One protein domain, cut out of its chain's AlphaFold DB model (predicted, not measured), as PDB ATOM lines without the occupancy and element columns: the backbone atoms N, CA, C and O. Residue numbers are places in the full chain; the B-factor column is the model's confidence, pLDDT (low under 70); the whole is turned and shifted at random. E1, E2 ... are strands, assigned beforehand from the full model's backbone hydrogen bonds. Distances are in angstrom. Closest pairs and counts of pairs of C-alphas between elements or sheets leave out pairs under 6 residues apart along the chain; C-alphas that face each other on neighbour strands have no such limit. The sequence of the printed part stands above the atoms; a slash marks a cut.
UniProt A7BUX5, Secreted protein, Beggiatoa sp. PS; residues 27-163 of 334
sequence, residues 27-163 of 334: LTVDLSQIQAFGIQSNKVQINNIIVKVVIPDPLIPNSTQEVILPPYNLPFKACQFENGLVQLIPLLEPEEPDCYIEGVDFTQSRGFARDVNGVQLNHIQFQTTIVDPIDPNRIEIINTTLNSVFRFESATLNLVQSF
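This is residues 27 to 163 of the 334 residues of the protein "Secreted protein" of Beggiatoa sp. PS (UniProt A7BUX5). A small closed barrel of eight strands has two long two-stranded arms reaching out from opposite ends: E3 and E4 make one, with E1 beside E3 near its base, and the far parts of E8 and E9 make the other. The arms, with their tips at residues 57 to 63 and 132 to 138, make the length of the domain. The printed part has 137 residues and ten named strands, E1 to E10 in chain order, with no named helix; the class is all strand, and the neighbour pairs are antiparallel. It is loose, with a radius of gyration of the C-alphas of 18.6 A, and spans 76 by 29 by 24 A.

E1, residues 27 to 30, is the antiparallel neighbour of E3, residues 43 to 56, with N 28 and O 52 2.9 A apart, within hydrogen-bond range. E2, residues 35 to 40, and E3 form a hairpin, with N 37 and O 45 at 3.0 A. E3 bends by 59 degrees at residue 47, and its pairing is staggered: E2 pairs with its residues 43 to 47, E5, residues 72 to 80, with 43 to 49, E1 with 50 to 53, and E4, residues 64 to 68, with 52 to 56. N 53 and O 67 of E3 and E4 are 2.9 A apart. E2, E3 and E4 form a meander, each strand the antiparallel neighbour of the one before. Round the closed barrel run E2, E3, E5, E6 of residues 86 to 90, E10 of residues 158 to 162, E9 of residues 139 to 153, E8 of residues 118 to 131, E7 of residues 110 to 115, and back to E2. N 36 and O 111 of E2 and E7 are 2.9 A apart. E7, E8, E9 and E10 form a second meander. E8 bends by 63 degrees at residue 122 and E9 by 66 degrees at residue 147; N 130 and O 140 of this hairpin are 2.8 A apart. E4 and E8 are apart.

E1 begins at C-alpha 27, (-18.280, 49.196, -2.669). E3 measures 37.0 A from first to last C-alpha, E5 24.4 A, E8 35.9 A and E9, the longest strand by residues, 37.1 A. E10 ends at C-alpha 162, (-24.553, 46.916, -23.913).

The two C-alphas farthest apart, those of Leu 59 and Ile 134, are 76.7 A apart. The link from E6 to E7, residues 91 to 109, is long; within it, residues 104 to 105 pair antiparallel with residues 125 to 126 of E8. The printed part has no cut, its mean pLDDT is 93.1, and no printed residue is under 70.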
ATOM      1  N   LEU A  27     -19.123  50.071  -1.874       87.81
ATOM      2  CA  LEU A  27     -18.280  49.196  -2.669       87.81
ATOM      3  C   LEU A  27     -18.324  49.686  -4.110       87.81
ATOM      4  O   LEU A  27     -19.387  49.727  -4.728       87.81
ATOM      5  N   THR A  28     -17.158  50.028  -4.645       92.06
ATOM      6  CA  THR A  28     -16.989  50.385  -6.052       92.06
ATOM      7  C   THR A  28     -16.110  49.343  -6.725       92.06
ATOM      8  O   THR A  28     -15.041  49.000  -6.218       92.06
ATOM      9  N   VAL A  29     -16.557  48.834  -7.870       94.06
ATOM     10  CA  VAL A  29     -15.757  47.959  -8.732       94.06
ATOM     11  C   VAL A  29     -15.103  48.814  -9.808       94.06
ATOM     12  O   VAL A  29     -15.753  49.670 -10.396       94.06
ATOM     13  N   ASP A  30     -13.813  48.595 -10.036       95.88
ATOM     14  CA  ASP A  30     -13.011  49.285 -11.036       95.88
ATOM     15  C   ASP A  30     -12.432  48.255 -12.014       95.88
ATOM     16  O   ASP A  30     -11.615  47.398 -11.664       95.88
ATOM     17  N   LEU A  31     -12.911  48.338 -13.252       96.81
ATOM     18  CA  LEU A  31     -12.568  47.459 -14.362       96.81
ATOM     19  C   LEU A  31     -11.524  48.070 -15.305       96.81
ATOM     20  O   LEU A  31     -11.248  47.495 -16.352       96.81
ATOM     21  N   SER A  32     -10.908  49.203 -14.946       94.94
ATOM     22  CA  SER A  32      -9.996  49.953 -15.827       94.94
ATOM     23  C   SER A  32      -8.704  49.220 -16.209       94.94
ATOM     24  O   SER A  32      -8.009  49.655 -17.126       94.94
ATOM     25  N   GLN A  33      -8.373  48.117 -15.532       94.06
ATOM     26  CA  GLN A  33      -7.132  47.355 -15.734       94.06
ATOM     27  C   GLN A  33      -7.370  45.876 -16.053       94.06
ATOM     28  O   GLN A  33      -6.451  45.056 -15.957       94.06
ATOM     29  N   ILE A  34      -8.604  45.513 -16.402       96.00
ATOM     30  CA  ILE A  34      -8.949  44.110 -16.601       96.00
ATOM     31  C   ILE A  34      -8.375  43.550 -17.896       96.00
ATOM     32  O   ILE A  34      -8.214  44.241 -18.904       96.00
ATOM     33  N   GLN A  35      -8.150  42.243 -17.858       94.50
ATOM     34  CA  GLN A  35      -7.897  41.405 -19.023       94.50
ATOM     35  C   GLN A  35      -8.911  40.270 -19.005       94.50
ATOM     36  O   GLN A  35      -9.139  39.670 -17.953       94.50
ATOM     37  N   ALA A  36      -9.506  39.970 -20.153       96.44
ATOM     38  CA  ALA A  36     -10.496  38.914 -20.272       96.44
ATOM     39  C   ALA A  36     -10.127  37.916 -21.372       96.44
ATOM     40  O   ALA A  36      -9.557  38.290 -22.398       96.44
ATOM     41  N   PHE A  37     -10.458  36.644 -21.170       96.12
ATOM     42  CA  PHE A  37     -10.302  35.604 -22.186       96.12
ATOM     43  C   PHE A  37     -11.295  34.462 -21.986       96.12
ATOM     44  O   PHE A  37     -11.670  34.125 -20.861       96.12
ATOM     45  N   GLY A  38     -11.706  33.851 -23.091       96.56
ATOM     46  CA  GLY A  38     -12.488  32.625 -23.088       96.56
ATOM     47  C   GLY A  38     -11.791  31.478 -22.381       96.56
ATOM     48  O   GLY A  38     -10.617  31.217 -22.631       96.56
ATOM     49  N   ILE A  39     -12.527  30.755 -21.541       97.00
ATOM     50  CA  ILE A  39     -12.039  29.509 -20.926       97.00
ATOM     51  C   ILE A  39     -12.898  28.299 -21.294       97.00
ATOM     52  O   ILE A  39     -12.406  27.174 -21.267       97.00
ATOM     53  N   GLN A  40     -14.168  28.516 -21.644       96.25
ATOM     54  CA  GLN A  40     -15.110  27.513 -22.151       96.25
ATOM     55  C   GLN A  40     -16.113  28.209 -23.078       96.25
ATOM     56  O   GLN A  40     -16.169  29.438 -23.108       96.25
ATOM     57  N   SER A  41     -16.939  27.442 -23.797       95.12
ATOM     58  CA  SER A  41     -17.923  28.012 -24.726       95.12
ATOM     59  C   SER A  41     -18.849  29.031 -24.061       95.12
ATOM     60  O   SER A  41     -19.106  30.081 -24.627       95.12
ATOM     61  N   ASN A  42     -19.262  28.796 -22.818       96.44
ATOM     62  CA  ASN A  42     -20.128  29.692 -22.055       96.44
ATOM     63  C   ASN A  42     -19.417  30.389 -20.882       96.44
ATOM     64  O   ASN A  42     -20.097  30.851 -19.965       96.44
ATOM     65  N   LYS A  43     -18.076  30.439 -20.853       97.62
ATOM     66  CA  LYS A  43     -17.339  31.068 -19.745       97.62
ATOM     67  C   LYS A  43     -16.167  31.918 -20.192       97.62
ATOM     68  O   LYS A  43     -15.378  31.536 -21.056       97.62
ATOM     69  N   VAL A  44     -16.002  33.024 -19.479       98.00
ATOM     70  CA  VAL A  44     -14.923  33.992 -19.659       98.00
ATOM     71  C   VAL A  44     -14.209  34.168 -18.326       98.00
ATOM     72  O   VAL A  44     -14.853  34.363 -17.300       98.00
ATOM     73  N   GLN A  45     -12.884  34.107 -18.326       97.88
ATOM     74  CA  GLN A  45     -12.070  34.539 -17.197       97.88
ATOM     75  C   GLN A  45     -11.851  36.047 -17.299       97.88
ATOM     76  O   GLN A  45     -11.430  36.522 -18.353       97.88
ATOM     77  N   ILE A  46     -12.090  36.785 -16.214       97.81
ATOM     78  CA  ILE A  46     -11.758  38.210 -16.110       97.81
ATOM     79  C   ILE A  46     -10.794  38.396 -14.942       97.81
ATOM     80  O   ILE A  46     -11.086  38.042 -13.798       97.81
ATOM     81  N   ASN A  47      -9.628  38.948 -15.253       97.12
ATOM     82  CA  ASN A  47      -8.544  39.176 -14.311       97.12
ATOM     83  C   ASN A  47      -8.424  40.651 -13.942       97.12
ATOM     84  O   ASN A  47      -8.859  41.519 -14.695       97.12
ATOM     85  N   ASN A  48      -7.751  40.913 -12.821       96.31
ATOM     86  CA  ASN A  48      -7.420  42.249 -12.324       96.31
ATOM     87  C   ASN A  48      -8.640  43.132 -12.022       96.31
ATOM     88  O   ASN A  48      -8.607  44.341 -12.239       96.31
ATOM     89  N   ILE A  49      -9.718  42.540 -11.504       96.06
ATOM     90  CA  ILE A  49     -10.884  43.290 -11.029       96.06
ATOM     91  C   ILE A  49     -10.501  43.979  -9.720       96.06
ATOM     92  O   ILE A  49     -10.213  43.313  -8.723       96.06
ATOM     93  N   ILE A  50     -10.491  45.309  -9.712       96.00
ATOM     94  CA  ILE A  50     -10.151  46.095  -8.526       96.00
ATOM     95  C   ILE A  50     -11.438  46.393  -7.760       96.00
ATOM     96  O   ILE A  50     -12.428  46.845  -8.332       96.00
ATOM     97  N   VAL A  51     -11.421  46.163  -6.449       93.19
ATOM     98  CA  VAL A  51     -12.533  46.517  -5.562       93.19
ATOM     99  C   VAL A  51     -12.055  47.584  -4.591       93.19
ATOM    100  O   VAL A  51     -11.054  47.408  -3.892       93.19
ATOM    101  N   LYS A  52     -12.777  48.700  -4.559       92.94
ATOM    102  CA  LYS A  52     -12.543  49.829  -3.662       92.94
ATOM    103  C   LYS A  52     -13.651  49.851  -2.626       92.94
ATOM    104  O   LYS A  52     -14.830  49.765  -2.970       92.94
ATOM    105  N   VAL A  53     -13.266  49.958  -1.363       91.44
ATOM    106  CA  VAL A  53     -14.200  50.059  -0.243       91.44
ATOM    107  C   VAL A  53     -13.977  51.392   0.443       91.44
ATOM    108  O   VAL A  53     -12.867  51.691   0.882       91.44
ATOM    109  N   VAL A  54     -15.034  52.189   0.550       90.19
ATOM    110  CA  VAL A  54     -15.000  53.445   1.301       90.19
ATOM    111  C   VAL A  54     -15.410  53.163   2.744       90.19
ATOM    112  O   VAL A  54     -16.532  52.729   3.017       90.19
ATOM    113  N   ILE A  55     -14.490  53.396   3.679       88.81
ATOM    114  CA  ILE A  55     -14.686  53.151   5.112       88.81
ATOM    115  C   ILE A  55     -14.650  54.497   5.848       88.81
ATOM    116  O   ILE A  55     -13.727  55.281   5.626       88.81
ATOM    117  N   PRO A  56     -15.616  54.806   6.731       87.62
ATOM    118  CA  PRO A  56     -15.537  55.995   7.576       87.62
ATOM    119  C   PRO A  56     -14.285  55.979   8.453       87.62
ATOM    120  O   PRO A  56     -13.959  54.957   9.058       87.62
ATOM    121  N   ASP A  57     -13.619  57.125   8.562       85.62
ATOM    122  CA  ASP A  57     -12.485  57.289   9.464       85.62
ATOM    123  C   ASP A  57     -12.993  57.301  10.919       85.62
ATOM    124  O   ASP A  57     -13.782  58.178  11.293       85.62
ATOM    125  N   PRO A  58     -12.566  56.352  11.774       86.06
ATOM    126  CA  PRO A  58     -13.039  56.284  13.154       86.06
ATOM    127  C   PRO A  58     -12.531  57.445  14.024       86.06
ATOM    128  O   PRO A  58     -13.056  57.657  15.118       86.06
ATOM    129  N   LEU A  59     -11.504  58.175  13.579       91.00
ATOM    130  CA  LEU A  59     -10.866  59.263  14.320       91.00
ATOM    131  C   LEU A  59     -11.333  60.645  13.861       91.00
ATOM    132  O   LEU A  59     -11.255  61.598  14.640       91.00
ATOM    133  N   ILE A  60     -11.814  60.769  12.621       91.44
ATOM    134  CA  ILE A  60     -12.205  62.049  12.027       91.44
ATOM    135  C   ILE A  60     -13.681  61.987  11.602       91.44
ATOM    136  O   ILE A  60     -14.005  61.389  10.575       91.44
ATOM    137  N   PRO A  61     -14.599  62.636  12.348       88.38
ATOM    138  CA  PRO A  61     -16.012  62.684  11.986       88.38
ATOM    139  C   PRO A  61     -16.217  63.214  10.561       88.38
ATOM    140  O   PRO A  61     -15.646  64.238  10.192       88.38
ATOM    141  N   ASN A  62     -17.070  62.539   9.784       87.25
ATOM    142  CA  ASN A  62     -17.367  62.840   8.374       87.25
ATOM    143  C   ASN A  62     -16.182  62.689   7.397       87.25
ATOM    144  O   ASN A  62     -16.292  63.125   6.252       87.25
ATOM    145  N   SER A  63     -15.068  62.086   7.815       90.75
ATOM    146  CA  SER A  63     -13.995  61.681   6.905       90.75
ATOM    147  C   SER A  63     -14.194  60.232   6.468       90.75
ATOM    148  O   SER A  63     -14.737  59.410   7.210       90.75
ATOM    149  N   THR A  64     -13.754  59.918   5.254       88.94
ATOM    150  CA  THR A  64     -13.731  58.556   4.723       88.94
ATOM    151  C   THR A  64     -12.344  58.244   4.188       88.94
ATOM    152  O   THR A  64     -11.625  59.127   3.721       88.94
ATOM    153  N   GLN A  65     -11.968  56.977   4.277       89.81
ATOM    154  CA  GLN A  65     -10.764  56.435   3.687       89.81
ATOM    155  C   GLN A  65     -11.162  55.418   2.622       89.81
ATOM    156  O   GLN A  65     -11.938  54.498   2.887       89.81
ATOM    157  N   GLU A  66     -10.612  55.574   1.422       91.50
ATOM    158  CA  GLU A  66     -10.701  54.557   0.381       91.50
ATOM    159  C   GLU A  66      -9.645  53.478   0.642       91.50
ATOM    160  O   GLU A  66      -8.455  53.767   0.797       91.50
ATOM    161  N   VAL A  67     -10.090  52.228   0.702       91.38
ATOM    162  CA  VAL A  67      -9.231  51.051   0.804       91.38
ATOM    163  C   VAL A  67      -9.322  50.281  -0.505       91.38
ATOM    164  O   VAL A  67     -10.396  49.825  -0.895       91.38
ATOM    165  N   ILE A  68      -8.182  50.130  -1.174       91.94
ATOM    166  CA  ILE A  68      -8.056  49.332  -2.393       91.94
ATOM    167  C   ILE A  68      -7.737  47.895  -1.981       91.94
ATOM    168  O   ILE A  68      -6.716  47.640  -1.338       91.94
ATOM    169  N   LEU A  69      -8.619  46.960  -2.330       91.25
ATOM    170  CA  LEU A  69      -8.401  45.538  -2.089       91.25
ATOM    171  C   LEU A  69      -7.444  44.947  -3.138       91.25
ATOM    172  O   LEU A  69      -7.319  45.498  -4.237       91.25
ATOM    173  N   PRO A  70      -6.773  43.820  -2.835       92.75
ATOM    174  CA  PRO A  70      -6.035  43.071  -3.843       92.75
ATOM    175  C   PRO A  70      -6.925  42.733  -5.050       92.75
ATOM    176  O   PRO A  70      -8.114  42.464  -4.861       92.75
ATOM    177  N   PRO A  71      -6.372  42.727  -6.275       94.06
ATOM    178  CA  PRO A  71      -7.145  42.429  -7.472       94.06
ATOM    179  C   PRO A  71      -7.715  41.008  -7.440       94.06
ATOM    180  O   PRO A  71      -7.047  40.061  -7.014       94.06
ATOM    181  N   TYR A  72      -8.936  40.862  -7.946       94.69
ATOM    182  CA  TYR A  72      -9.626  39.585  -8.077       94.69
ATOM    183  C   TYR A  72      -9.546  39.062  -9.513       94.69
ATOM    184  O   TYR A  72      -9.652  39.817 -10.480       94.69
ATOM    185  N   ASN A  73      -9.410  37.743  -9.627       97.19
ATOM    186  CA  ASN A  73      -9.448  37.006 -10.884       97.19
ATOM    187  C   ASN A  73     -10.620  36.034 -10.804       97.19
ATOM    188  O   ASN A  73     -10.563  35.073 -10.037       97.19
ATOM    189  N   LEU A  74     -11.684  36.291 -11.560       96.62
ATOM    190  CA  LEU A  74     -12.940  35.559 -11.440       96.62
ATOM    191  C   LEU A  74     -13.380  35.000 -12.797       96.62
ATOM    192  O   LEU A  74     -13.357  35.728 -13.795       96.62
ATOM    193  N   PRO A  75     -13.813  33.729 -12.852       97.81
ATOM    194  CA  PRO A  75     -14.542  33.227 -13.997       97.81
ATOM    195  C   PRO A  75     -15.989  33.723 -13.955       97.81
ATOM    196  O   PRO A  75     -16.605  33.821 -12.893       97.81
ATOM    197  N   PHE A  76     -16.540  34.002 -15.129       98.00
ATOM    198  CA  PHE A  76     -17.928  34.384 -15.328       98.00
ATOM    199  C   PHE A  76     -18.608  33.382 -16.255       98.00
ATOM    200  O   PHE A  76     -18.020  32.948 -17.248       98.00
ATOM    201  N   LYS A  77     -19.862  33.047 -15.951       97.56
ATOM    202  CA  LYS A  77     -20.733  32.232 -16.801       97.56
ATOM    203  C   LYS A  77     -21.654  33.134 -17.609       97.56
ATOM    204  O   LYS A  77     -22.291  34.025 -17.056       97.56
ATOM    205  N   ALA A  78     -21.719  32.893 -18.909       97.50
ATOM    206  CA  ALA A  78     -22.650  33.565 -19.794       97.50
ATOM    207  C   ALA A  78     -24.057  32.979 -19.639       97.50
ATOM    208  O   ALA A  78     -24.251  31.763 -19.674       97.50
ATOM    209  N   CYS A  79     -25.030  33.869 -19.496       96.44
ATOM    210  CA  CYS A  79     -26.444  33.572 -19.338       96.44
ATOM    211  C   CYS A  79     -27.243  34.452 -20.302       96.44
ATOM    212  O   CYS A  79     -26.916  35.628 -20.468       96.44
ATOM    213  N   GLN A  80     -28.307  33.916 -20.899       92.75
ATOM    214  CA  GLN A  80     -29.264  34.715 -21.661       92.75
ATOM    215  C   GLN A  80     -30.548  34.900 -20.850       92.75
ATOM    216  O   GLN A  80     -31.065  33.946 -20.271       92.75
ATOM    217  N   PHE A  81     -31.059  36.129 -20.809       84.25
ATOM    218  CA  PHE A  81     -32.310  36.464 -20.123       84.25
ATOM    219  C   PHE A  81     -33.421  36.803 -21.128       84.25
ATOM    220  O   PHE A  81     -33.170  36.926 -22.325       84.25
ATOM    221  N   GLU A  82     -34.659  36.970 -20.651       79.06
ATOM    222  CA  GLU A  82     -35.861  37.179 -21.486       79.06
ATOM    223  C   GLU A  82     -35.760  38.363 -22.465       79.06
ATOM    224  O   GLU A  82     -36.428  38.384 -23.495       79.06
ATOM    225  N   ASN A  83     -34.906  39.344 -22.169       83.94
ATOM    226  CA  ASN A  83     -34.646  40.491 -23.041       83.94
ATOM    227  C   ASN A  83     -33.676  40.186 -24.201       83.94
ATOM    228  O   ASN A  83     -33.365  41.085 -24.981       83.94
ATOM    229  N   GLY A  84     -33.176  38.952 -24.302       86.31
ATOM    230  CA  GLY A  84     -32.232  38.497 -25.319       86.31
ATOM    231  C   GLY A  84     -30.780  38.913 -25.080       86.31
ATOM    232  O   GLY A  84     -29.909  38.443 -25.810       86.31
ATOM    233  N   LEU A  85     -30.501  39.748 -24.071       91.50
ATOM    234  CA  LEU A  85     -29.147  40.194 -23.747       91.50
ATOM    235  C   LEU A  85     -28.359  39.095 -23.042       91.50
ATOM    236  O   LEU A  85     -28.884  38.366 -22.193       91.50
ATOM    237  N   VAL A  86     -27.068  39.040 -23.353       95.19
ATOM    238  CA  VAL A  86     -26.118  38.204 -22.623       95.19
ATOM    239  C   VAL A  86     -25.714  38.911 -21.331       95.19
ATOM    240  O   VAL A  86     -25.359  40.090 -21.333       95.19
ATOM    241  N   GLN A  87     -25.732  38.186 -20.220       96.69
ATOM    242  CA  GLN A  87     -25.108  38.610 -18.971       96.69
ATOM    243  C   GLN A  87     -23.983  37.648 -18.619       96.69
ATOM    244  O   GLN A  87     -24.122  36.439 -18.793       96.69
ATOM    245  N   LEU A  88     -22.881  38.173 -18.099       97.88
ATOM    246  CA  LEU A  88     -21.823  37.377 -17.499       97.88
ATOM    247  C   LEU A  88     -22.006  37.456 -15.983       97.88
ATOM    248  O   LEU A  88     -21.902  38.535 -15.396       97.88
ATOM    249  N   ILE A  89     -22.300  36.315 -15.365       97.38
ATOM    250  CA  ILE A  89     -22.512  36.181 -13.921       97.38
ATOM    251  C   ILE A  89     -21.220  35.658 -13.283       97.38
ATOM    252  O   ILE A  89     -20.723  34.616 -13.729       97.38
ATOM    253  N   PRO A  90     -20.653  36.337 -12.270       97.06
ATOM    254  CA  PRO A  90     -19.431  35.878 -11.617       97.06
ATOM    255  C   PRO A  90     -19.668  34.563 -10.865       97.06
ATOM    256  O   PRO A  90     -20.650  34.409 -10.139       97.06
ATOM    257  N   LEU A  91     -18.736  33.621 -10.989       96.06
ATOM    258  CA  LEU A  91     -18.746  32.366 -10.237       96.06
ATOM    259  C   LEU A  91     -18.051  32.575  -8.886       96.06
ATOM    260  O   LEU A  91     -16.852  32.341  -8.741       96.06
ATOM    261  N   LEU A  92     -18.809  33.077  -7.909       91.62
ATOM    262  CA  LEU A  92     -18.319  33.329  -6.546       91.62
ATOM    263  C   LEU A  92     -18.357  32.079  -5.657       91.62
ATOM    264  O   LEU A  92     -17.626  31.993  -4.672       91.62
ATOM    265  N   GLU A  93     -19.200  31.114  -6.016       92.50
ATOM    266  CA  GLU A  93     -19.400  29.860  -5.301       92.50
ATOM    267  C   GLU A  93     -19.111  28.660  -6.221       92.50
ATOM    268  O   GLU A  93     -19.078  28.813  -7.445       92.50
ATOM    269  N   PRO A  94     -18.882  27.453  -5.664       88.12
ATOM    270  CA  PRO A  94     -18.658  26.253  -6.470       88.12
ATOM    271  C   PRO A  94     -19.875  25.834  -7.303       88.12
ATOM    272  O   PRO A  94     -19.714  25.160  -8.320       88.12
ATOM    273  N   GLU A  95     -21.081  26.177  -6.848       93.94
ATOM    274  CA  GLU A  95     -22.316  25.912  -7.576       93.94
ATOM    275  C   GLU A  95     -22.494  26.959  -8.678       93.94
ATOM    276  O   GLU A  95     -22.439  28.165  -8.437       93.94
ATOM    277  N   GLU A  96     -22.657  26.498  -9.918       93.56
ATOM    278  CA  GLU A  96     -22.847  27.407 -11.042       93.56
ATOM    279  C   GLU A  96     -24.266  27.989 -11.056       93.56
ATOM    280  O   GLU A  96     -25.216  27.274 -10.737       93.56
ATOM    281  N   PRO A  97     -24.446  29.232 -11.542       92.94
ATOM    282  CA  PRO A  97     -25.765  29.786 -11.803       92.94
ATOM    283  C   PRO A  97     -26.595  28.850 -12.687       92.94
ATOM    284  O   PRO A  97     -26.111  28.378 -13.729       92.94
ATOM    285  N   ASP A  98     -27.844  28.620 -12.285       93.38
ATOM    286  CA  ASP A  98     -28.837  27.868 -13.055       93.38
ATOM    287  C   ASP A  98     -29.373  28.739 -14.198       93.38
ATOM    288  O   ASP A  98     -30.452  29.328 -14.150       93.38
ATOM    289  N   CYS A  99     -28.524  28.918 -15.203       93.25
ATOM    290  CA  CYS A  99     -28.810  29.657 -16.416       93.25
ATOM    291  C   CYS A  99     -28.222  28.911 -17.616       93.25
ATOM    292  O   CYS A  99     -27.235  28.171 -17.500       93.25
ATOM    293  N   TYR A 100     -28.803  29.153 -18.786       89.81
ATOM    294  CA  TYR A 100     -28.358  28.568 -20.041       89.81
ATOM    295  C   TYR A 100     -28.271  29.638 -21.129       89.81
ATOM    296  O   TYR A 100     -29.001  30.630 -21.114       89.81
ATOM    297  N   ILE A 101     -27.348  29.431 -22.061       92.56
ATOM    298  CA  ILE A 101     -27.243  30.189 -23.300       92.56
ATOM    299  C   ILE A 101     -26.885  29.202 -24.405       92.56
ATOM    300  O   ILE A 101     -25.931  28.433 -24.274       92.56
ATOM    301  N   GLU A 102     -27.687  29.185 -25.464       89.88
ATOM    302  CA  GLU A 102     -27.465  28.311 -26.612       89.88
ATOM    303  C   GLU A 102     -26.678  29.047 -27.690       89.88
ATOM    304  O   GLU A 102     -26.848  30.250 -27.887       89.88
ATOM    305  N   GLY A 103     -25.816  28.315 -28.397       90.44
ATOM    306  CA  GLY A 103     -25.141  28.841 -29.577       90.44
ATOM    307  C   GLY A 103     -24.188  29.998 -29.291       90.44
ATOM    308  O   GLY A 103     -23.965  30.804 -30.178       90.44
ATOM    309  N   VAL A 104     -23.618  30.109 -28.089       94.12
ATOM    310  CA  VAL A 104     -22.548  31.076 -27.812       94.12
ATOM    311  C   VAL A 104     -21.262  30.342 -27.470       94.12
ATOM    312  O   VAL A 104     -21.271  29.394 -26.683       94.12
ATOM    313  N   ASP A 105     -20.166  30.786 -28.078       95.62
ATOM    314  CA  ASP A 105     -18.830  30.263 -27.848       95.62
ATOM    315  C   ASP A 105     -17.824  31.404 -27.615       95.62
ATOM    316  O   ASP A 105     -17.484  32.190 -28.504       95.62
ATOM    317  N   PHE A 106     -17.354  31.490 -26.371       96.44
ATOM    318  CA  PHE A 106     -16.339  32.430 -25.917       96.44
ATOM    319  C   PHE A 106     -14.911  31.900 -26.053       96.44
ATOM    320  O   PHE A 106     -14.001  32.657 -25.747       96.44
ATOM    321  N   THR A 107     -14.655  30.663 -26.486       94.81
ATOM    322  CA  THR A 107     -13.312  30.039 -26.442       94.81
ATOM    323  C   THR A 107     -12.220  30.832 -27.160       94.81
ATOM    324  O   THR A 107     -11.073  30.812 -26.721       94.81
ATOM    325  N   GLN A 108     -12.567  31.560 -28.223       91.06
ATOM    326  CA  GLN A 108     -11.649  32.440 -28.961       91.06
ATOM    327  C   GLN A 108     -11.729  33.908 -28.521       91.06
ATOM    328  O   GLN A 108     -11.005  34.758 -29.041       91.06
ATOM    329  N   SER A 109     -12.607  34.221 -27.569       94.44
ATOM    330  CA  SER A 109     -12.826  35.589 -27.134       94.44
ATOM    331  C   SER A 109     -11.663  36.110 -26.301       94.44
ATOM    332  O   SER A 109     -11.064  35.402 -25.483       94.44
ATOM    333  N   ARG A 110     -11.366  37.390 -26.495       93.50
ATOM    334  CA  ARG A 110     -10.413  38.156 -25.690       93.50
ATOM    335  C   ARG A 110     -11.026  39.494 -25.360       93.50
ATOM    336  O   ARG A 110     -11.849  39.997 -26.115       93.50
ATOM    337  N   GLY A 111     -10.625  40.084 -24.252       94.00
ATOM    338  CA  GLY A 111     -11.158  41.370 -23.869       94.00
ATOM    339  C   GLY A 111     -10.257  42.185 -22.981       94.00
ATOM    340  O   GLY A 111      -9.266  41.706 -22.429       94.00
ATOM    341  N   PHE A 112     -10.636  43.445 -22.870       95.06
ATOM    342  CA  PHE A 112      -9.889  44.473 -22.171       95.06
ATOM    343  C   PHE A 112     -10.840  45.492 -21.549       95.06
ATOM    344  O   PHE A 112     -12.036  45.555 -21.865       95.06
ATOM    345  N   ALA A 113     -10.285  46.290 -20.643       95.75
ATOM    346  CA  ALA A 113     -10.969  47.407 -20.020       95.75
ATOM    347  C   ALA A 113     -11.418  48.435 -21.063       95.75
ATOM    348  O   ALA A 113     -10.599  49.048 -21.747       95.75
ATOM    349  N   ARG A 114     -12.723  48.679 -21.151       93.81
ATOM    350  CA  ARG A 114     -13.246  49.821 -21.908       93.81
ATOM    351  C   ARG A 114     -13.077  51.108 -21.107       93.81
ATOM    352  O   ARG A 114     -12.621  52.117 -21.632       93.81
ATOM    353  N   ASP A 115     -13.481  51.051 -19.845       94.25
ATOM    354  CA  ASP A 115     -13.378  52.103 -18.838       94.25
ATOM    355  C   ASP A 115     -13.559  51.468 -17.442       94.25
ATOM    356  O   ASP A 115     -13.527  50.245 -17.303       94.25
ATOM    357  N   VAL A 116     -13.762  52.281 -16.401       95.56
ATOM    358  CA  VAL A 116     -13.909  51.816 -15.008       95.56
ATOM    359  C   VAL A 116     -15.077  50.847 -14.776       95.56
ATOM    360  O   VAL A 116     -15.022  50.072 -13.831       95.56
ATOM    361  N   ASN A 117     -16.107  50.842 -15.626       95.75
ATOM    362  CA  ASN A 117     -17.323  50.036 -15.450       95.75
ATOM    363  C   ASN A 117     -17.619  49.145 -16.665       95.75
ATOM    364  O   ASN A 117     -18.737  48.641 -16.803       95.75
ATOM    365  N   GLY A 118     -16.679  49.016 -17.601       96.62
ATOM    366  CA  GLY A 118     -16.928  48.396 -18.897       96.62
ATOM    367  C   GLY A 118     -15.839  47.426 -19.318       96.62
ATOM    368  O   GLY A 118     -14.654  47.746 -19.266       96.62
ATOM    369  N   VAL A 119     -16.260  46.277 -19.835       97.62
ATOM    370  CA  VAL A 119     -15.399  45.299 -20.508       97.62
ATOM    371  C   VAL A 119     -15.806  45.233 -21.968       97.62
ATOM    372  O   VAL A 119     -16.992  45.125 -22.269       97.62
ATOM    373  N   GLN A 120     -14.845  45.268 -22.884       97.38
ATOM    374  CA  GLN A 120     -15.093  44.882 -24.267       97.38
ATOM    375  C   GLN A 120     -14.559  43.469 -24.481       97.38
ATOM    376  O   GLN A 120     -13.386  43.218 -24.217       97.38
ATOM    377  N   LEU A 121     -15.416  42.565 -24.951       96.81
ATOM    378  CA  LEU A 121     -15.041  41.230 -25.403       96.81
ATOM    379  C   LEU A 121     -15.134  41.185 -26.928       96.81
ATOM    380  O   LEU A 121     -16.176  41.492 -27.511       96.81
ATOM    381  N   ASN A 122     -14.048  40.782 -27.563       94.31
ATOM    382  CA  ASN A 122     -13.934  40.593 -28.996       94.31
ATOM    383  C   ASN A 122     -14.001  39.104 -29.343       94.31
ATOM    384  O   ASN A 122     -13.708  38.258 -28.497       94.31
ATOM    385  N   HIS A 123     -14.336  38.792 -30.593       92.06
ATOM    386  CA  HIS A 123     -14.341  37.433 -31.149       92.06
ATOM    387  C   HIS A 123     -15.275  36.437 -30.437       92.06
ATOM    388  O   HIS A 123     -14.936  35.267 -30.263       92.06
ATOM    389  N   ILE A 124     -16.462  36.887 -30.032       94.56
ATOM    390  CA  ILE A 124     -17.513  36.012 -29.502       94.56
ATOM    391  C   ILE A 124     -18.203  35.333 -30.684       94.56
ATOM    392  O   ILE A 124     -18.718  36.015 -31.570       94.56
ATOM    393  N   GLN A 125     -18.235  34.005 -30.703       94.56
ATOM    394  CA  GLN A 125     -18.941  33.266 -31.743       94.56
ATOM    395  C   GLN A 125     -20.396  33.033 -31.337       94.56
ATOM    396  O   GLN A 125     -20.683  32.591 -30.227       94.56
ATOM    397  N   PHE A 126     -21.306  33.313 -32.264       92.06
ATOM    398  CA  PHE A 126     -22.734  33.054 -32.160       92.06
ATOM    399  C   PHE A 126     -23.152  32.081 -33.260       92.06
ATOM    400  O   PHE A 126     -22.926  32.337 -34.442       92.06
ATOM    401  N   GLN A 127     -23.780  30.978 -32.879       91.81
ATOM    402  CA  GLN A 127     -24.353  29.980 -33.765       91.81
ATOM    403  C   GLN A 127     -25.856  30.216 -33.837       91.81
ATOM    404  O   GLN A 127     -26.562  30.115 -32.836       91.81
ATOM    405  N   THR A 128     -26.351  30.545 -35.023       87.81
ATOM    406  CA  THR A 128     -27.788  30.659 -35.286       87.81
ATOM    407  C   THR A 128     -28.214  29.512 -36.182       87.81
ATOM    408  O   THR A 128     -27.619  29.287 -37.235       87.81
ATOM    409  N   THR A 129     -29.252  28.789 -35.775       87.69
ATOM    410  CA  THR A 129     -29.903  27.783 -36.613       87.69
ATOM    411  C   THR A 129     -30.957  28.458 -37.480       87.69
ATOM    412  O   THR A 129     -31.858  29.139 -36.991       87.69
ATOM    413  N   ILE A 130     -30.837  28.286 -38.791       88.12
ATOM    414  CA  ILE A 130     -31.811  28.764 -39.767       88.12
ATOM    415  C   ILE A 130     -32.417  27.544 -40.447       88.12
ATOM    416  O   ILE A 130     -31.710  26.633 -40.870       88.12
ATOM    417  N   VAL A 131     -33.742  27.513 -40.530       89.38
ATOM    418  CA  VAL A 131     -34.459  26.497 -41.302       89.38
ATOM    419  C   VAL A 131     -34.478  26.944 -42.760       89.38
ATOM    420  O   VAL A 131     -34.867  28.081 -43.040       89.38
ATOM    421  N   ASP A 132     -34.057  26.071 -43.678       84.31
ATOM    422  CA  ASP A 132     -34.094  26.358 -45.112       84.31
ATOM    423  C   ASP A 132     -35.550  26.686 -45.518       84.31
ATOM    424  O   ASP A 132     -36.463  25.890 -45.272       84.31
ATOM    425  N   PRO A 133     -35.808  27.865 -46.118       87.38
ATOM    426  CA  PRO A 133     -37.162  28.282 -46.475       87.38
ATOM    427  C   PRO A 133     -37.805  27.405 -47.563       87.38
ATOM    428  O   PRO A 133     -39.019  27.476 -47.756       87.38
ATOM    429  N   ILE A 134     -37.014  26.608 -48.290       92.25
ATOM    430  CA  ILE A 134     -37.451  25.703 -49.359       92.25
ATOM    431  C   ILE A 134     -37.618  24.271 -48.830       92.25
ATOM    432  O   ILE A 134     -38.542  23.575 -49.255       92.25
ATOM    433  N   ASP A 135     -36.768  23.840 -47.894       90.69
ATOM    434  CA  ASP A 135     -36.851  22.529 -47.241       90.69
ATOM    435  C   ASP A 135     -36.866  22.662 -45.707       90.69
ATOM    436  O   ASP A 135     -35.810  22.689 -45.077       90.69
ATOM    437  N   PRO A 136     -38.052  22.652 -45.069       88.25
ATOM    438  CA  PRO A 136     -38.179  22.780 -43.619       88.25
ATOM    439  C   PRO A 136     -37.468  21.699 -42.790       88.25
ATOM    440  O   PRO A 136     -37.352  21.848 -41.574       88.25
ATOM    441  N   ASN A 137     -37.016  20.599 -43.409       93.12
ATOM    442  CA  ASN A 137     -36.241  19.558 -42.728       93.12
ATOM    443  C   ASN A 137     -34.729  19.810 -42.780       93.12
ATOM    444  O   ASN A 137     -33.968  19.120 -42.098       93.12
ATOM    445  N   ARG A 138     -34.279  20.775 -43.585       90.94
ATOM    446  CA  ARG A 138     -32.879  21.165 -43.683       90.94
ATOM    447  C   ARG A 138     -32.609  22.325 -42.730       90.94
ATOM    448  O   ARG A 138     -33.124  23.427 -42.892       90.94
ATOM    449  N   ILE A 139     -31.773  22.054 -41.732       89.69
ATOM    450  CA  ILE A 139     -31.289  23.044 -40.769       89.69
ATOM    451  C   ILE A 139     -29.880  23.459 -41.189       89.69
ATOM    452  O   ILE A 139     -29.004  22.611 -41.359       89.69
ATOM    453  N   GLU A 140     -29.661  24.759 -41.338       89.38
ATOM    454  CA  GLU A 140     -28.350  25.356 -41.566       89.38
ATOM    455  C   GLU A 140     -27.872  26.049 -40.288       89.38
ATOM    456  O   GLU A 140     -28.648  26.709 -39.598       89.38
ATOM    457  N   ILE A 141     -26.591  25.889 -39.957       87.81
ATOM    458  CA  ILE A 141     -25.963  26.562 -38.815       87.81
ATOM    459  C   ILE A 141     -25.090  27.680 -39.370       87.81
ATOM    460  O   ILE A 141     -24.145  27.422 -40.117       87.81
ATOM    461  N   ILE A 142     -25.401  28.917 -38.992       88.62
ATOM    462  CA  ILE A 142     -24.600  30.092 -39.328       88.62
ATOM    463  C   ILE A 142     -23.785  30.493 -38.107       88.62
ATOM    464  O   ILE A 142     -24.345  30.837 -37.068       88.62
ATOM    465  N   ASN A 143     -22.464  30.494 -38.266       90.38
ATOM    466  CA  ASN A 143     -21.536  31.004 -37.267       90.38
ATOM    467  C   ASN A 143     -21.220  32.468 -37.582       90.38
ATOM    468  O   ASN A 143     -20.714  32.781 -38.658       90.38
ATOM    469  N   THR A 144     -21.506  33.352 -36.635       90.94
ATOM    470  CA  THR A 144     -21.199  34.782 -36.718       90.94
ATOM    471  C   THR A 144     -20.232  35.140 -35.606       90.94
ATOM    472  O   THR A 144     -20.469  34.802 -34.452       90.94
ATOM    473  N   THR A 145     -19.158  35.850 -35.932       90.69
ATOM    474  CA  THR A 145     -18.237  36.392 -34.930       90.69
ATOM    475  C   THR A 145     -18.610  37.841 -34.643       90.69
ATOM    476  O   THR A 145     -18.702  38.644 -35.569       90.69
ATOM    477  N   LEU A 146     -18.824  38.179 -33.373       91.88
ATOM    478  CA  LEU A 146     -19.210  39.514 -32.924       91.88
ATOM    479  C   LEU A 146     -18.306  40.004 -31.793       91.88
ATOM    480  O   LEU A 146     -17.756  39.229 -31.012       91.88
ATOM    481  N   ASN A 147     -18.212  41.323 -31.680       93.44
ATOM    482  CA  ASN A 147     -17.604  42.003 -30.543       93.44
ATOM    483  C   ASN A 147     -18.726  42.625 -29.706       93.44
ATOM    484  O   ASN A 147     -19.753  43.041 -30.247       93.44
ATOM    485  N   SER A 148     -18.582  42.667 -28.387       95.31
ATOM    486  CA  SER A 148     -19.610  43.196 -27.487       95.31
ATOM    487  C   SER A 148     -19.005  43.920 -26.296       95.31
ATOM    488  O   SER A 148     -17.946  43.560 -25.786       95.31
ATOM    489  N   VAL A 149     -19.718  44.942 -25.834       97.38
ATOM    490  CA  VAL A 149     -19.405  45.669 -24.604       97.38
ATOM    491  C   VAL A 149     -20.305  45.140 -23.500       97.38
ATOM    492  O   VAL A 149     -21.495  44.936 -23.718       97.38
ATOM    493  N   PHE A 150     -19.751  44.955 -22.310       97.88
ATOM    494  CA  PHE A 150     -20.473  44.566 -21.111       97.88
ATOM    495  C   PHE A 150     -20.274  45.616 -20.023       97.88
ATOM    496  O   PHE A 150     -19.157  46.091 -19.806       97.88
ATOM    497  N   ARG A 151     -21.359  45.982 -19.343       97.50
ATOM    498  CA  ARG A 151     -21.389  46.980 -18.274       97.50
ATOM    499  C   ARG A 151     -21.621  46.333 -16.929       97.50
ATOM    500  O   ARG A 151     -22.498  45.487 -16.794       97.50
ATOM    501  N   PHE A 152     -20.836  46.750 -15.947       97.00
ATOM    502  CA  PHE A 152     -20.992  46.279 -14.584       97.00
ATOM    503  C   PHE A 152     -22.264  46.850 -13.957       97.00
ATOM    504  O   PHE A 152     -22.459  48.066 -13.922       97.00
ATOM    505  N   GLU A 153     -23.113  45.967 -13.448       95.38
ATOM    506  CA  GLU A 153     -24.323  46.309 -12.714       95.38
ATOM    507  C   GLU A 153     -24.112  46.008 -11.227       95.38
ATOM    508  O   GLU A 153     -24.103  44.858 -10.800       95.38
ATOM    509  N   SER A 154     -23.958  47.049 -10.408       90.38
ATOM    510  CA  SER A 154     -23.609  46.896  -8.988       90.38
ATOM    511  C   SER A 154     -24.691  46.225  -8.139       90.38
ATOM    512  O   SER A 154     -24.374  45.640  -7.107       90.38
ATOM    513  N   ALA A 155     -25.957  46.282  -8.563       90.50
ATOM    514  CA  ALA A 155     -27.064  45.653  -7.846       90.50
ATOM    515  C   ALA A 155     -27.021  44.118  -7.919       90.50
ATOM    516  O   ALA A 155     -27.423  43.446  -6.970       90.50
ATOM    517  N   THR A 156     -26.542  43.575  -9.039       92.12
ATOM    518  CA  THR A 156     -26.501  42.132  -9.324       92.12
ATOM    519  C   THR A 156     -25.080  41.575  -9.335       92.12
ATOM    520  O   THR A 156     -24.900  40.366  -9.269       92.12
ATOM    521  N   LEU A 157     -24.075  42.458  -9.389       93.25
ATOM    522  CA  LEU A 157     -22.663  42.155  -9.638       93.25
ATOM    523  C   LEU A 157     -22.415  41.488 -11.002       93.25
ATOM    524  O   LEU A 157     -21.349  40.913 -11.229       93.25
ATOM    525  N   ASN A 158     -23.379  41.587 -11.918       95.62
ATOM    526  CA  ASN A 158     -23.283  41.022 -13.256       95.62
ATOM    527  C   ASN A 158     -22.626  42.007 -14.222       95.62
ATOM    528  O   ASN A 158     -22.633  43.225 -14.037       95.62
ATOM    529  N   LEU A 159     -22.105  41.462 -15.313       97.38
ATOM    530  CA  LEU A 159     -21.727  42.216 -16.498       97.38
ATOM    531  C   LEU A 159     -22.823  42.042 -17.551       97.38
ATOM    532  O   LEU A 159     -23.001  40.952 -18.085       97.38
ATOM    533  N   VAL A 160     -23.562  43.103 -17.858       97.00
ATOM    534  CA  VAL A 160     -24.700  43.073 -18.787       97.00
ATOM    535  C   VAL A 160     -24.271  43.604 -20.148       97.00
ATOM    536  O   VAL A 160     -23.662  44.671 -20.234       97.00
ATOM    537  N   GLN A 161     -24.581  42.875 -21.219       96.50
ATOM    538  CA  GLN A 161     -24.298  43.317 -22.582       96.50
ATOM    539  C   GLN A 161     -24.940  44.686 -22.869       96.50
ATOM    540  O   GLN A 161     -26.089  44.948 -22.514       96.50
ATOM    541  N   SER A 162     -24.185  45.554 -23.535       95.31
ATOM    542  CA  SER A 162     -24.553  46.916 -23.913       95.31
ATOM    543  C   SER A 162     -24.326  47.128 -25.411       95.31
ATOM    544  O   SER A 162     -23.404  46.563 -25.999       95.31
ATOM    545  N   PHE A 163     -25.142  47.984 -26.029       92.38
ATOM    546  CA  PHE A 163     -25.070  48.336 -27.457       92.38
ATOM    547  C   PHE A 163     -24.119  49.505 -27.747       92.38
ATOM    548  O   PHE A 163     -24.296  50.262 -28.701       92.38
TER     549      PHE A 163